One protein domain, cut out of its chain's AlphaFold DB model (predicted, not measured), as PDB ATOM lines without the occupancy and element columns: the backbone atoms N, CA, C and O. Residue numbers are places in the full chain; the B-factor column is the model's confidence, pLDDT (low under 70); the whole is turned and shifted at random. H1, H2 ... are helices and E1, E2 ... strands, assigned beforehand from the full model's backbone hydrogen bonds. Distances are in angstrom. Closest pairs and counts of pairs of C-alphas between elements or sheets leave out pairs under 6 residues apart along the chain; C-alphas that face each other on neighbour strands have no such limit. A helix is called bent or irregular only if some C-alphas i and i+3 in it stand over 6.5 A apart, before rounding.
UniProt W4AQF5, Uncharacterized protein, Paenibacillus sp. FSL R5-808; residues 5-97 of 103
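This is residues 5 to 97 of the 103 residues of an uncharacterized protein of Paenibacillus sp. FSL R5-808 (UniProt W4AQF5). A strongly twisted sheet of four strands forms the middle layer, with H1 packed on one face and H2 on the other; the short H3 follows H2 and only grazes the sheet. The printed part has 93 residues, with three named helices followed by four named strands, in the sheet order E1, E2, E3, E4, antiparallel throughout. The class is mixed, and the whole is compact, with a radius of gyration of the C-alphas of 12.4 A and spans of 36 by 30 by 20 A.

H1, residues 12 to 21, begins with C-alpha 12 at (52.229, -31.117, -25.802) and is 13.5 A long; it is irregular, with C-alphas 14 and 17 7.7 A apart. H2 is residues 29 to 37, 12.2 A, and H3 residues 39 to 42, 4.9 A. E1 is residues 55 to 61, 17.2 A; E2 residues 66 to 73, 22.2 A; E3 residues 76 to 85, 27.5 A. E4, residues 90 to 96, 17.1 A, ends with C-alpha 96 at (48.609, -31.380, -19.166).

The strands form a meander, each the antiparallel neighbour of the one before, and three hairpins. N 57 and O 70 are 2.8 A apart between E1 and E2, N 69 and O 80 2.9 A between E2 and E3, N 83 and O 92 2.9 A between E3 and E4. H1 is on the sheet at a height of 9.6 A, over E2 and E3; its closest C-alphas with E3 are those of Glu 13 and Tyr 79, 6.2 A. H2 is on the opposite face, making three layers, helices on both faces of a sheet; its closest C-alphas with E1 are those of Glu 36 and Phe 55, 6.4 A. H1 and H2 are apart. Every O i to N i+4 pair is within hydrogen-bond range in H2, and 4 of 6 in H1; H3 is too short for such a pair.

The C-alphas farthest apart, those of Gly 50 and Glu 64, are 36.2 A apart. The printed part has no cut. The link from H3 to E1, residues 43 to 54, is long. Mean pLDDT of the printed part is 91.5, and residues 5 to 6 are under 70.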
ATOM      1  N   HIS A   5      54.360 -41.728 -26.610       65.12
ATOM      2  CA  HIS A   5      55.590 -41.867 -25.821       65.12
ATOM      3  C   HIS A   5      56.489 -40.620 -25.846       65.12
ATOM      4  O   HIS A   5      57.358 -40.488 -24.987       65.12
ATOM      5  N   ILE A   6      56.297 -39.718 -26.813       68.88
ATOM      6  CA  ILE A   6      57.097 -38.490 -26.967       68.88
ATOM      7  C   ILE A   6      56.386 -37.279 -26.326       68.88
ATOM      8  O   ILE A   6      57.003 -36.238 -26.074       68.88
ATOM      9  N   ILE A   7      55.088 -37.398 -26.035       83.44
ATOM     10  CA  ILE A   7      54.283 -36.295 -25.512       83.44
ATOM     11  C   ILE A   7      54.388 -36.255 -23.991       83.44
ATOM     12  O   ILE A   7      54.165 -37.243 -23.298       83.44
ATOM     13  N   SER A   8      54.704 -35.073 -23.479       88.00
ATOM     14  CA  SER A   8      54.819 -34.761 -22.058       88.00
ATOM     15  C   SER A   8      54.200 -33.395 -21.781       88.00
ATOM     16  O   SER A   8      53.926 -32.638 -22.719       88.00
ATOM     17  N   ASN A   9      54.042 -33.054 -20.501       88.00
ATOM     18  CA  ASN A   9      53.501 -31.762 -20.062       88.00
ATOM     19  C   ASN A   9      54.240 -30.586 -20.733       88.00
ATOM     20  O   ASN A   9      53.629 -29.638 -21.205       88.00
ATOM     21  N   ASN A  10      55.558 -30.716 -20.923       87.12
ATOM     22  CA  ASN A  10      56.406 -29.661 -21.486       87.12
ATOM     23  C   ASN A  10      56.440 -29.614 -23.027       87.12
ATOM     24  O   ASN A  10      57.026 -28.694 -23.608       87.12
ATOM     25  N   THR A  11      55.906 -30.635 -23.707       90.31
ATOM     26  CA  THR A  11      56.009 -30.774 -25.172       90.31
ATOM     27  C   THR A  11      54.669 -30.746 -25.890       90.31
ATOM     28  O   THR A  11      54.651 -30.455 -27.084       90.31
ATOM     29  N   ILE A  12      53.557 -30.986 -25.191       92.44
ATOM     30  CA  ILE A  12      52.229 -31.117 -25.802       92.44
ATOM     31  C   ILE A  12      51.817 -29.904 -26.648       92.44
ATOM     32  O   ILE A  12      51.337 -30.089 -27.761       92.44
ATOM     33  N   GLU A  13      52.067 -28.681 -26.179       93.56
ATOM     34  CA  GLU A  13      51.725 -27.461 -26.922       93.56
ATOM     35  C   GLU A  13      52.510 -27.365 -28.239       93.56
ATOM     36  O   GLU A  13      51.946 -27.115 -29.301       93.56
ATOM     37  N   LYS A  14      53.819 -27.640 -28.194       91.88
ATOM     38  CA  LYS A  14      54.705 -27.570 -29.370       91.88
ATOM     39  C   LYS A  14      54.397 -28.653 -30.398       91.88
ATOM     40  O   LYS A  14      54.625 -28.464 -31.589       91.88
ATOM     41  N   GLU A  15      53.918 -29.799 -29.933       92.75
ATOM     42  CA  GLU A  15      53.600 -30.945 -30.777       92.75
ATOM     43  C   GLU A  15      52.145 -30.930 -31.265       92.75
ATOM     44  O   GLU A  15      51.788 -31.763 -32.099       92.75
ATOM     45  N   TRP A  16      51.322 -29.975 -30.813       93.81
ATOM     46  CA  TRP A  16      49.871 -29.961 -31.004       93.81
ATOM     47  C   TRP A  16      49.418 -30.183 -32.451       93.81
ATOM     48  O   TRP A  16      48.580 -31.045 -32.709       93.81
ATOM     49  N   GLU A  17      50.011 -29.485 -33.423       93.75
ATOM     50  CA  GLU A  17      49.658 -29.677 -34.838       93.75
ATOM     51  C   GLU A  17      49.887 -31.119 -35.306       93.75
ATOM     52  O   GLU A  17      49.082 -31.670 -36.061       93.75
ATOM     53  N   LYS A  18      50.955 -31.776 -34.838       92.38
ATOM     54  CA  LYS A  18      51.213 -33.184 -35.165       92.38
ATOM     55  C   LYS A  18      50.184 -34.101 -34.511       92.38
ATOM     56  O   LYS A  18      49.783 -35.073 -35.146       92.38
ATOM     57  N   ILE A  19      49.736 -33.778 -33.293       92.75
ATOM     58  CA  ILE A  19      48.665 -34.504 -32.594       92.75
ATOM     59  C   ILE A  19      47.370 -34.437 -33.403       92.75
ATOM     60  O   ILE A  19      46.777 -35.470 -33.713       92.75
ATOM     61  N   VAL A  20      46.966 -33.232 -33.805       92.88
ATOM     62  CA  VAL A  20      45.739 -33.012 -34.583       92.88
ATOM     63  C   VAL A  20      45.811 -33.703 -35.945       92.88
ATOM     64  O   VAL A  20      44.850 -34.360 -36.342       92.88
ATOM     65  N   ASN A  21      46.954 -33.640 -36.632       92.62
ATOM     66  CA  ASN A  21      47.146 -34.301 -37.929       92.62
ATOM     67  C   ASN A  21      47.063 -35.836 -37.859       92.62
ATOM     68  O   ASN A  21      46.804 -36.477 -38.874       92.62
ATOM     69  N   GLN A  22      47.286 -36.425 -36.683       90.69
ATOM     70  CA  GLN A  22      47.144 -37.864 -36.439       90.69
ATOM     71  C   GLN A  22      45.791 -38.236 -35.819       90.69
ATOM     72  O   GLN A  22      45.537 -39.413 -35.555       90.69
ATOM     73  N   SER A  23      44.926 -37.251 -35.569       94.56
ATOM     74  CA  SER A  23      43.611 -37.494 -34.994       94.56
ATOM     75  C   SER A  23      42.685 -38.227 -35.960       94.56
ATOM     76  O   SER A  23      42.819 -38.168 -37.183       94.56
ATOM     77  N   LEU A  24      41.691 -38.894 -35.387       95.62
ATOM     78  CA  LEU A  24      40.584 -39.516 -36.106       95.62
ATOM     79  C   LEU A  24      39.499 -38.489 -36.491       95.62
ATOM     80  O   LEU A  24      38.467 -38.864 -37.043       95.62
ATOM     81  N   GLY A  25      39.730 -37.203 -36.202       96.25
ATOM     82  CA  GLY A  25      38.788 -36.104 -36.386       96.25
ATOM     83  C   GLY A  25      38.372 -35.448 -35.069       96.25
ATOM     84  O   GLY A  25      38.942 -35.703 -34.005       96.25
ATOM     85  N   LYS A  26      37.370 -34.568 -35.149       97.56
ATOM     86  CA  LYS A  26      36.769 -33.925 -33.972       97.56
ATOM     87  C   LYS A  26      36.069 -34.972 -33.107       97.56
ATOM     88  O   LYS A  26      35.439 -35.885 -33.635       97.56
ATOM     89  N   ALA A  27      36.184 -34.826 -31.794       97.38
ATOM     90  CA  ALA A  27      35.489 -35.687 -30.850       97.38
ATOM     91  C   ALA A  27      33.972 -35.447 -30.883       97.38
ATOM     92  O   ALA A  27      33.502 -34.348 -31.190       97.38
ATOM     93  N   ASP A  28      33.209 -36.472 -30.508       96.19
ATOM     94  CA  ASP A  28      31.763 -36.357 -30.360       96.19
ATOM     95  C   ASP A  28      31.386 -35.372 -29.249       96.19
ATOM     96  O   ASP A  28      32.023 -35.303 -28.193       96.19
ATOM     97  N   LEU A  29      30.267 -34.667 -29.442       96.06
ATOM     98  CA  LEU A  29      29.761 -33.680 -28.482       96.06
ATOM     99  C   LEU A  29      29.540 -34.273 -27.078       96.06
ATOM    100  O   LEU A  29      29.694 -33.583 -26.075       96.06
ATOM    101  N   GLN A  30      29.198 -35.561 -26.993       95.69
ATOM    102  CA  GLN A  30      29.030 -36.250 -25.713       95.69
ATOM    103  C   GLN A  30      30.336 -36.319 -24.914       95.69
ATOM    104  O   GLN A  30      30.310 -36.118 -23.702       95.69
ATOM    105  N   ILE A  31      31.468 -36.552 -25.585       95.94
ATOM    106  CA  ILE A  31      32.790 -36.576 -24.950       95.94
ATOM    107  C   ILE A  31      33.181 -35.172 -24.494       95.94
ATOM    108  O   ILE A  31      33.616 -35.004 -23.358       95.94
ATOM    109  N   VAL A  32      32.958 -34.160 -25.337       97.19
ATOM    110  CA  VAL A  32      33.228 -32.753 -24.997       97.19
ATOM    111  C   VAL A  32      32.469 -32.336 -23.736       97.19
ATOM    112  O   VAL A  32      33.084 -31.925 -22.754       97.19
ATOM    113  N   ASN A  33      31.150 -32.541 -23.718       95.88
ATOM    114  CA  ASN A  33      30.306 -32.199 -22.570       95.88
ATOM    115  C   ASN A  33      30.727 -32.947 -21.299       95.88
ATOM    116  O   ASN A  33      30.611 -32.428 -20.187       95.88
ATOM    117  N   ARG A  34      31.192 -34.190 -21.453       95.25
ATOM    118  CA  ARG A  34      31.677 -34.986 -20.331       95.25
ATOM    119  C   ARG A  34      32.970 -34.418 -19.759       95.25
ATOM    120  O   ARG A  34      33.041 -34.247 -18.546       95.25
ATOM    121  N   ILE A  35      33.938 -34.073 -20.608       96.00
ATOM    122  CA  ILE A  35      35.195 -33.435 -20.189       96.00
ATOM    123  C   ILE A  35      34.908 -32.126 -19.450       96.00
ATOM    124  O   ILE A  35      35.455 -31.906 -18.375       96.00
ATOM    125  N   GLU A  36      34.001 -31.288 -19.957       95.00
ATOM    126  CA  GLU A  36      33.622 -30.043 -19.275       95.00
ATOM    127  C   GLU A  36      32.970 -30.287 -17.913       95.00
ATOM    128  O   GLU A  36      33.254 -29.566 -16.954       95.00
ATOM    129  N   LYS A  37      32.116 -31.306 -17.795       94.25
ATOM    130  CA  LYS A  37      31.451 -31.655 -16.532       94.25
ATOM    131  C   LYS A  37      32.423 -32.241 -15.505       94.25
ATOM    132  O   LYS A  37      32.313 -31.944 -14.316       94.25
ATOM    133  N   GLU A  38      33.356 -33.073 -15.958       94.25
ATOM    134  CA  GLU A  38      34.343 -33.783 -15.134       94.25
ATOM    135  C   GLU A  38      35.676 -33.018 -15.024       94.25
ATOM    136  O   GLU A  38      36.649 -33.525 -14.467       94.25
ATOM    137  N   GLN A  39      35.734 -31.769 -15.497       93.12
ATOM    138  CA  GLN A  39      36.966 -30.980 -15.585       93.12
ATOM    139  C   GLN A  39      37.735 -30.881 -14.261       93.12
ATOM    140  O   GLN A  39      38.956 -30.917 -14.262       93.12
ATOM    141  N   ASN A  40      37.039 -30.825 -13.119       91.12
ATOM    142  CA  ASN A  40      37.683 -30.697 -11.808       91.12
ATOM    143  C   ASN A  40      38.404 -31.987 -11.367       91.12
ATOM    144  O   ASN A  40      39.238 -31.931 -10.472       91.12
ATOM    145  N   SER A  41      38.062 -33.144 -11.946       91.12
ATOM    146  CA  SER A  41      38.780 -34.410 -11.735       91.12
ATOM    147  C   SER A  41      39.830 -34.692 -12.810       91.12
ATOM    148  O   SER A  41      40.691 -35.544 -12.609       91.12
ATOM    149  N   ILE A  42      39.754 -34.001 -13.950       92.38
ATOM    150  CA  ILE A  42      40.652 -34.191 -15.093       92.38
ATOM    151  C   ILE A  42      41.836 -33.220 -15.018       92.38
ATOM    152  O   ILE A  42      42.976 -33.646 -15.183       92.38
ATOM    153  N   ILE A  43      41.559 -31.938 -14.778       91.06
ATOM    154  CA  ILE A  43      42.514 -30.827 -14.839       91.06
ATOM    155  C   ILE A  43      43.159 -30.647 -13.469       91.06
ATOM    156  O   ILE A  43      42.462 -30.528 -12.458       91.06
ATOM    157  N   LYS A  44      44.489 -30.614 -13.441       88.69
ATOM    158  CA  LYS A  44      45.281 -30.408 -12.224       88.69
ATOM    159  C   LYS A  44      45.739 -28.964 -12.068       88.69
ATOM    160  O   LYS A  44      46.019 -28.556 -10.943       88.69
ATOM    161  N   SER A  45      45.819 -28.198 -13.154       85.44
ATOM    162  CA  SER A  45      46.162 -26.780 -13.100       85.44
ATOM    163  C   SER A  45      45.152 -25.988 -12.277       85.44
ATOM    164  O   SER A  45      43.934 -26.129 -12.425       85.44
ATOM    165  N   GLU A  46      45.678 -25.121 -11.414       80.88
ATOM    166  CA  GLU A  46      44.857 -24.220 -10.620       80.88
ATOM    167  C   GLU A  46      44.111 -23.233 -11.525       80.88
ATOM    168  O   GLU A  46      44.661 -22.692 -12.487       80.88
ATOM    169  N   LYS A  47      42.839 -22.994 -11.196       78.75
ATOM    170  CA  LYS A  47      42.052 -21.929 -11.820       78.75
ATOM    171  C   LYS A  47      42.586 -20.577 -11.356       78.75
ATOM    172  O   LYS A  47      42.913 -20.407 -10.180       78.75
ATOM    173  N   GLN A  48      42.619 -19.605 -12.256       76.75
ATOM    174  CA  GLN A  48      42.949 -18.230 -11.925       76.75
ATOM    175  C   GLN A  48      41.912 -17.621 -10.982       76.75
ATOM    176  O   GLN A  48      40.745 -18.023 -10.912       76.75
ATOM    177  N   LEU A  49      42.352 -16.608 -10.235       71.94
ATOM    178  CA  LEU A  49      41.501 -15.895  -9.293       71.94
ATOM    179  C   LEU A  49      40.279 -15.302 -10.007       71.94
ATOM    180  O   LEU A  49      40.401 -14.435 -10.867       71.94
ATOM    181  N   GLY A  50      39.091 -15.744  -9.587       71.12
ATOM    182  CA  GLY A  50      37.806 -15.265 -10.104       71.12
ATOM    183  C   GLY A  50      37.183 -16.143 -11.190       71.12
ATOM    184  O   GLY A  50      36.047 -15.884 -11.586       71.12
ATOM    185  N   ALA A  51      37.866 -17.198 -11.627       75.81
ATOM    186  CA  ALA A  51      37.350 -18.096 -12.642       75.81
ATOM    187  C   ALA A  51      36.542 -19.263 -12.073       75.81
ATOM    188  O   ALA A  51      36.930 -19.911 -11.099       75.81
ATOM    189  N   SER A  52      35.411 -19.566 -12.712       79.62
ATOM    190  CA  SER A  52      34.516 -20.650 -12.291       79.62
ATOM    191  C   SER A  52      34.846 -21.996 -12.937       79.62
ATOM    192  O   SER A  52      34.692 -23.047 -12.305       79.62
ATOM    193  N   SER A  53      35.290 -21.992 -14.193       88.75
ATOM    194  CA  SER A  53      35.387 -23.193 -15.026       88.75
ATOM    195  C   SER A  53      36.316 -22.990 -16.217       88.75
ATOM    196  O   SER A  53      36.370 -21.906 -16.788       88.75
ATOM    197  N   TRP A  54      36.972 -24.075 -16.604       92.75
ATOM    198  CA  TRP A  54      37.584 -24.274 -17.905       92.75
ATOM    199  C   TRP A  54      36.515 -24.619 -18.943       92.75
ATOM    200  O   TRP A  54      35.558 -25.343 -18.638       92.75
ATOM    201  N   PHE A  55      36.705 -24.137 -20.165       93.62
ATOM    202  CA  PHE A  55      35.837 -24.392 -21.316       93.62
ATOM    203  C   PHE A  55      36.615 -25.136 -22.390       93.62
ATOM    204  O   PHE A  55      37.777 -24.810 -22.627       93.62
ATOM    205  N   VAL A  56      36.000 -26.116 -23.050       96.31
ATOM    206  CA  VAL A  56      36.655 -26.797 -24.174       96.31
ATOM    207  C   VAL A  56      36.618 -25.881 -25.396       96.31
ATOM    208  O   VAL A  56      35.549 -25.569 -25.918       96.31
ATOM    209  N   LEU A  57      37.791 -25.478 -25.881       96.12
ATOM    210  CA  LEU A  57      37.927 -24.777 -27.159       96.12
ATOM    211  C   LEU A  57      37.953 -25.758 -28.325       96.12
ATOM    212  O   LEU A  57      37.359 -25.513 -29.376       96.12
ATOM    213  N   ASP A  58      38.667 -26.868 -28.142       97.00
ATOM    214  CA  ASP A  58      38.809 -27.883 -29.170       97.00
ATOM    215  C   ASP A  58      39.023 -29.273 -28.571       97.00
ATOM    216  O   ASP A  58      39.634 -29.418 -27.513       97.00
ATOM    217  N   CYS A  59      38.522 -30.303 -29.248       98.12
ATOM    218  CA  CYS A  59      38.650 -31.688 -28.820       98.12
ATOM    219  C   CYS A  59      38.723 -32.618 -30.031       98.12
ATOM    220  O   CYS A  59      37.820 -32.646 -30.875       98.12
ATOM    221  N   TYR A  60      39.793 -33.403 -30.097       97.69
ATOM    222  CA  TYR A  60      40.061 -34.347 -31.173       97.69
ATOM    223  C   TYR A  60      40.110 -35.768 -30.636       97.69
ATOM    224  O   TYR A  60      40.781 -36.042 -29.639       97.69
ATOM    225  N   ALA A  61      39.423 -36.677 -31.323       97.00
ATOM    226  CA  ALA A  61      39.483 -38.096 -31.027       97.00
ATOM    227  C   ALA A  61      40.829 -38.655 -31.489       97.00
ATOM    228  O   ALA A  61      41.223 -38.508 -32.648       97.00
ATOM    229  N   LEU A  62      41.528 -39.315 -30.580       94.94
ATOM    230  CA  LEU A  62      42.718 -40.088 -30.877       94.94
ATOM    231  C   LEU A  62      42.370 -41.582 -30.809       94.94
ATOM    232  O   LEU A  62      41.345 -41.978 -30.242       94.94
ATOM    233  N   PRO A  63      43.207 -42.447 -31.389       92.88
ATOM    234  CA  PRO A  63      43.024 -43.882 -31.254       92.88
ATOM    235  C   PRO A  63      43.030 -44.354 -29.794       92.88
ATOM    236  O   PRO A  63      43.518 -43.662 -28.906       92.88
ATOM    237  N   GLU A  64      42.523 -45.566 -29.554       91.69
ATOM    238  CA  GLU A  64      42.530 -46.211 -28.227       91.69
ATOM    239  C   GLU A  64      41.794 -45.410 -27.128       91.69
ATOM    240  O   GLU A  64      42.119 -45.520 -25.945       91.69
ATOM    241  N   ASN A  65      40.768 -44.641 -27.516       94.06
ATOM    242  CA  ASN A  65      39.937 -43.810 -26.630       94.06
ATOM    243  C   ASN A  65      40.721 -42.707 -25.902       94.06
ATOM    244  O   ASN A  65      40.383 -42.322 -24.779       94.06
ATOM    245  N   TYR A  66      41.778 -42.207 -26.536       95.31
ATOM    246  CA  TYR A  66      42.443 -40.984 -26.114       95.31
ATOM    247  C   TYR A  66      41.793 -39.775 -26.785       95.31
ATOM    248  O   TYR A  66      41.198 -39.885 -27.856       95.31
ATOM    249  N   TYR A  67      41.943 -38.607 -26.173       96.44
ATOM    250  CA  TYR A  67      41.474 -37.350 -26.735       96.44
ATOM    251  C   TYR A  67      42.499 -36.254 -26.485       96.44
ATOM    252  O   TYR A  67      43.055 -36.153 -25.390       96.44
ATOM    253  N   ALA A  68      42.739 -35.445 -27.510       96.81
ATOM    254  CA  ALA A  68      43.530 -34.231 -27.404       96.81
ATOM    255  C   ALA A  68      42.578 -33.054 -27.209       96.81
ATOM    256  O   ALA A  68      41.700 -32.837 -28.046       96.81
ATOM    257  N   VAL A  69      42.742 -32.308 -26.121       97.44
ATOM    258  CA  VAL A  69      41.801 -31.261 -25.704       97.44
ATOM    259  C   VAL A  69      42.543 -29.947 -25.497       97.44
ATOM    260  O   VAL A  69      43.571 -29.920 -24.825       97.44
ATOM    261  N   ILE A  70      42.004 -28.861 -26.045       96.75
ATOM    262  CA  ILE A  70      42.371 -27.496 -25.665       96.75
ATOM    263  C   ILE A  70      41.273 -26.969 -24.760       96.75
ATOM    264  O   ILE A  70      40.099 -26.968 -25.143       96.75
ATOM    265  N   MET A  71      41.660 -26.487 -23.587       95.12
ATOM    266  CA  MET A  71      40.757 -25.822 -22.663       95.12
ATOM    267  C   MET A  71      41.213 -24.395 -22.387       95.12
ATOM    268  O   MET A  71      42.409 -24.124 -22.348       95.12
ATOM    269  N   GLU A  72      40.263 -23.486 -22.188       92.81
ATOM    270  CA  GLU A  72      40.534 -22.094 -21.838       92.81
ATOM    271  C   GLU A  72      39.843 -21.696 -20.539       92.81
ATOM    272  O   GLU A  72      38.690 -22.052 -20.283       92.81
ATOM    273  N   GLU A  73      40.558 -20.919 -19.739       90.12
ATOM    274  CA  GLU A  73      40.040 -20.223 -18.575       90.12
ATOM    275  C   GLU A  73      40.704 -18.844 -18.505       90.12
ATOM    276  O   GLU A  73      41.924 -18.751 -18.408       90.12
ATOM    277  N   GLY A  74      39.924 -17.762 -18.618       80.62
ATOM    278  CA  GLY A  74      40.433 -16.409 -18.352       80.62
ATOM    279  C   GLY A  74      41.640 -15.994 -19.204       80.62
ATOM    280  O   GLY A  74      42.507 -15.276 -18.712       80.62
ATOM    281  N   HIS A  75      41.692 -16.438 -20.469       82.31
ATOM    282  CA  HIS A  75      42.817 -16.303 -21.419       82.31
ATOM    283  C   HIS A  75      44.017 -17.232 -21.193       82.31
ATOM    284  O   HIS A  75      44.989 -17.168 -21.947       82.31
ATOM    285  N   ILE A  76      43.961 -18.120 -20.205       88.19
ATOM    286  CA  ILE A  76      44.921 -19.209 -20.064       88.19
ATOM    287  C   ILE A  76      44.439 -20.386 -20.890       88.19
ATOM    288  O   ILE A  76      43.352 -20.912 -20.669       88.19
ATOM    289  N   THR A  77      45.272 -20.817 -21.828       92.62
ATOM    290  CA  THR A  77      45.069 -22.045 -22.595       92.62
ATOM    291  C   THR A  77      45.786 -23.200 -21.906       92.62
ATOM    292  O   THR A  77      46.929 -23.053 -21.477       92.62
ATOM    293  N   ASN A  78      45.127 -24.348 -21.801       93.50
ATOM    294  CA  ASN A  78      45.689 -25.588 -21.287       93.50
ATOM    295  C   ASN A  78      45.484 -26.693 -22.323       93.50
ATOM    296  O   ASN A  78      44.373 -26.890 -22.822       93.50
ATOM    297  N   TYR A  79      46.558 -27.399 -22.650       95.94
ATOM    298  CA  TYR A  79      46.544 -28.505 -23.598       95.94
ATOM    299  C   TYR A  79      46.591 -29.808 -22.820       95.94
ATOM    300  O   TYR A  79      47.472 -29.994 -21.978       95.94
ATOM    301  N   LEU A  80      45.674 -30.724 -23.121       95.81
ATOM    302  CA  LEU A  80      45.558 -31.998 -22.427       95.81
ATOM    303  C   LEU A  80      45.542 -33.177 -23.396       95.81
ATOM    304  O   LEU A  80      44.921 -33.119 -24.459       95.81
ATOM    305  N   ILE A  81      46.158 -34.281 -22.974       95.88
ATOM    306  CA  ILE A  81      45.801 -35.619 -23.455       95.88
ATOM    307  C   ILE A  81      45.016 -36.301 -22.348       95.88
ATOM    308  O   ILE A  81      45.540 -36.512 -21.255       95.88
ATOM    309  N   VAL A  82      43.782 -36.693 -22.642       95.75
ATOM    310  CA  VAL A  82      42.928 -37.446 -21.719       95.75
ATOM    311  C   VAL A  82      42.655 -38.837 -22.271       95.75
ATOM    312  O   VAL A  82      42.685 -39.052 -23.483       95.75
ATOM    313  N   LYS A  83      42.383 -39.792 -21.385       95.31
ATOM    314  CA  LYS A  83      41.963 -41.147 -21.747       95.31
ATOM    315  C   LYS A  83      40.581 -41.422 -21.179       95.31
ATOM    316  O   LYS A  83      40.345 -41.150 -20.005       95.31
ATOM    317  N   HIS A  84      39.705 -41.998 -21.994       95.69
ATOM    318  CA  HIS A  84      38.459 -42.601 -21.532       95.69
ATOM    319  C   HIS A  84      38.678 -44.098 -21.324       95.69
ATOM    320  O   HIS A  84      38.882 -44.858 -22.274       95.69
ATOM    321  N   ASP A  85      38.661 -44.525 -20.066       94.69
ATOM    322  CA  ASP A  85      38.597 -45.941 -19.734       94.69
ATOM    323  C   ASP A  85      37.150 -46.422 -19.855       94.69
ATOM    324  O   ASP A  85      36.295 -46.077 -19.045       94.69
ATOM    325  N   LEU A  86      36.890 -47.239 -20.875       91.88
ATOM    326  CA  LEU A  86      35.563 -47.782 -21.163       91.88
ATOM    327  C   LEU A  86      35.074 -48.785 -20.109       91.88
ATOM    328  O   LEU A  86      33.874 -49.035 -20.030       91.88
ATOM    329  N   VAL A  87      35.978 -49.393 -19.332       93.88
ATOM    330  CA  VAL A  87      35.609 -50.410 -18.335       93.88
ATOM    331  C   VAL A  87      35.081 -49.751 -17.069       93.88
ATOM    332  O   VAL A  87      34.027 -50.139 -16.569       93.88
ATOM    333  N   SER A  88      35.813 -48.766 -16.549       92.94
ATOM    334  CA  SER A  88      35.382 -47.982 -15.385       92.94
ATOM    335  C   SER A  88      34.427 -46.846 -15.748       92.94
ATOM    336  O   SER A  88      33.800 -46.276 -14.860       92.94
ATOM    337  N   ASP A  89      34.308 -46.547 -17.043       92.25
ATOM    338  CA  ASP A  89      33.616 -45.387 -17.581       92.25
ATOM    339  C   ASP A  89      34.097 -44.086 -16.921       92.25
ATOM    340  O   ASP A  89      33.313 -43.321 -16.370       92.25
ATOM    341  N   LEU A  90      35.412 -43.851 -16.941       92.88
ATOM    342  CA  LEU A  90      36.044 -42.660 -16.363       92.88
ATOM    343  C   LEU A  90      36.948 -41.965 -17.379       92.88
ATOM    344  O   LEU A  90      37.625 -42.625 -18.173       92.88
ATOM    345  N   ILE A  91      36.997 -40.632 -17.314       95.19
ATOM    346  CA  ILE A  91      37.970 -39.821 -18.050       95.19
ATOM    347  C   ILE A  91      39.018 -39.279 -17.081       95.19
ATOM    348  O   ILE A  91      38.691 -38.737 -16.027       95.19
ATOM    349  N   PHE A  92      40.290 -39.402 -17.449       93.56
ATOM    350  CA  PHE A  92      41.399 -38.850 -16.673       93.56
ATOM    351  C   PHE A  92      42.495 -38.280 -17.573       93.56
ATOM    352  O   PHE A  92      42.706 -38.739 -18.698       93.56
ATOM    353  N   SER A  93      43.192 -37.265 -17.061       93.56
ATOM    354  CA  SER A  93      44.325 -36.636 -17.740       93.56
ATOM    355  C   SER A  93      45.580 -37.507 -17.662       93.56
ATOM    356  O   SER A  93      45.913 -38.065 -16.613       93.56
ATOM    357  N   ILE A  94      46.269 -37.611 -18.795       93.06
ATOM    358  CA  ILE A  94      47.559 -38.286 -18.974       93.06
ATOM    359  C   ILE A  94      48.679 -37.249 -19.058       93.06
ATOM    360  O   ILE A  94      49.745 -37.446 -18.480       93.06
ATOM    361  N   VAL A  95      48.421 -36.158 -19.781       92.62
ATOM    362  CA  VAL A  95      49.344 -35.044 -20.016       92.62
ATOM    363  C   VAL A  95      48.566 -33.742 -19.906       92.62
ATOM    364  O   VAL A  95      47.436 -33.673 -20.388       92.62
ATOM    365  N   GLU A  96      49.183 -32.716 -19.328       93.00
ATOM    366  CA  GLU A  96      48.609 -31.380 -19.166       93.00
ATOM    367  C   GLU A  96      49.716 -30.317 -19.256       93.00
ATOM    368  O   GLU A  96      50.762 -30.475 -18.630       93.00
ATOM    369  N   SER A  97      49.536 -29.259 -20.055       92.06
ATOM    370  CA  SER A  97      50.620 -28.304 -20.354       92.06
ATOM    371  C   SER A  97      50.991 -27.390 -19.190       92.06
ATOM    372  O   SER A  97      52.140 -26.980 -19.068       92.06
TER     373      SER A  97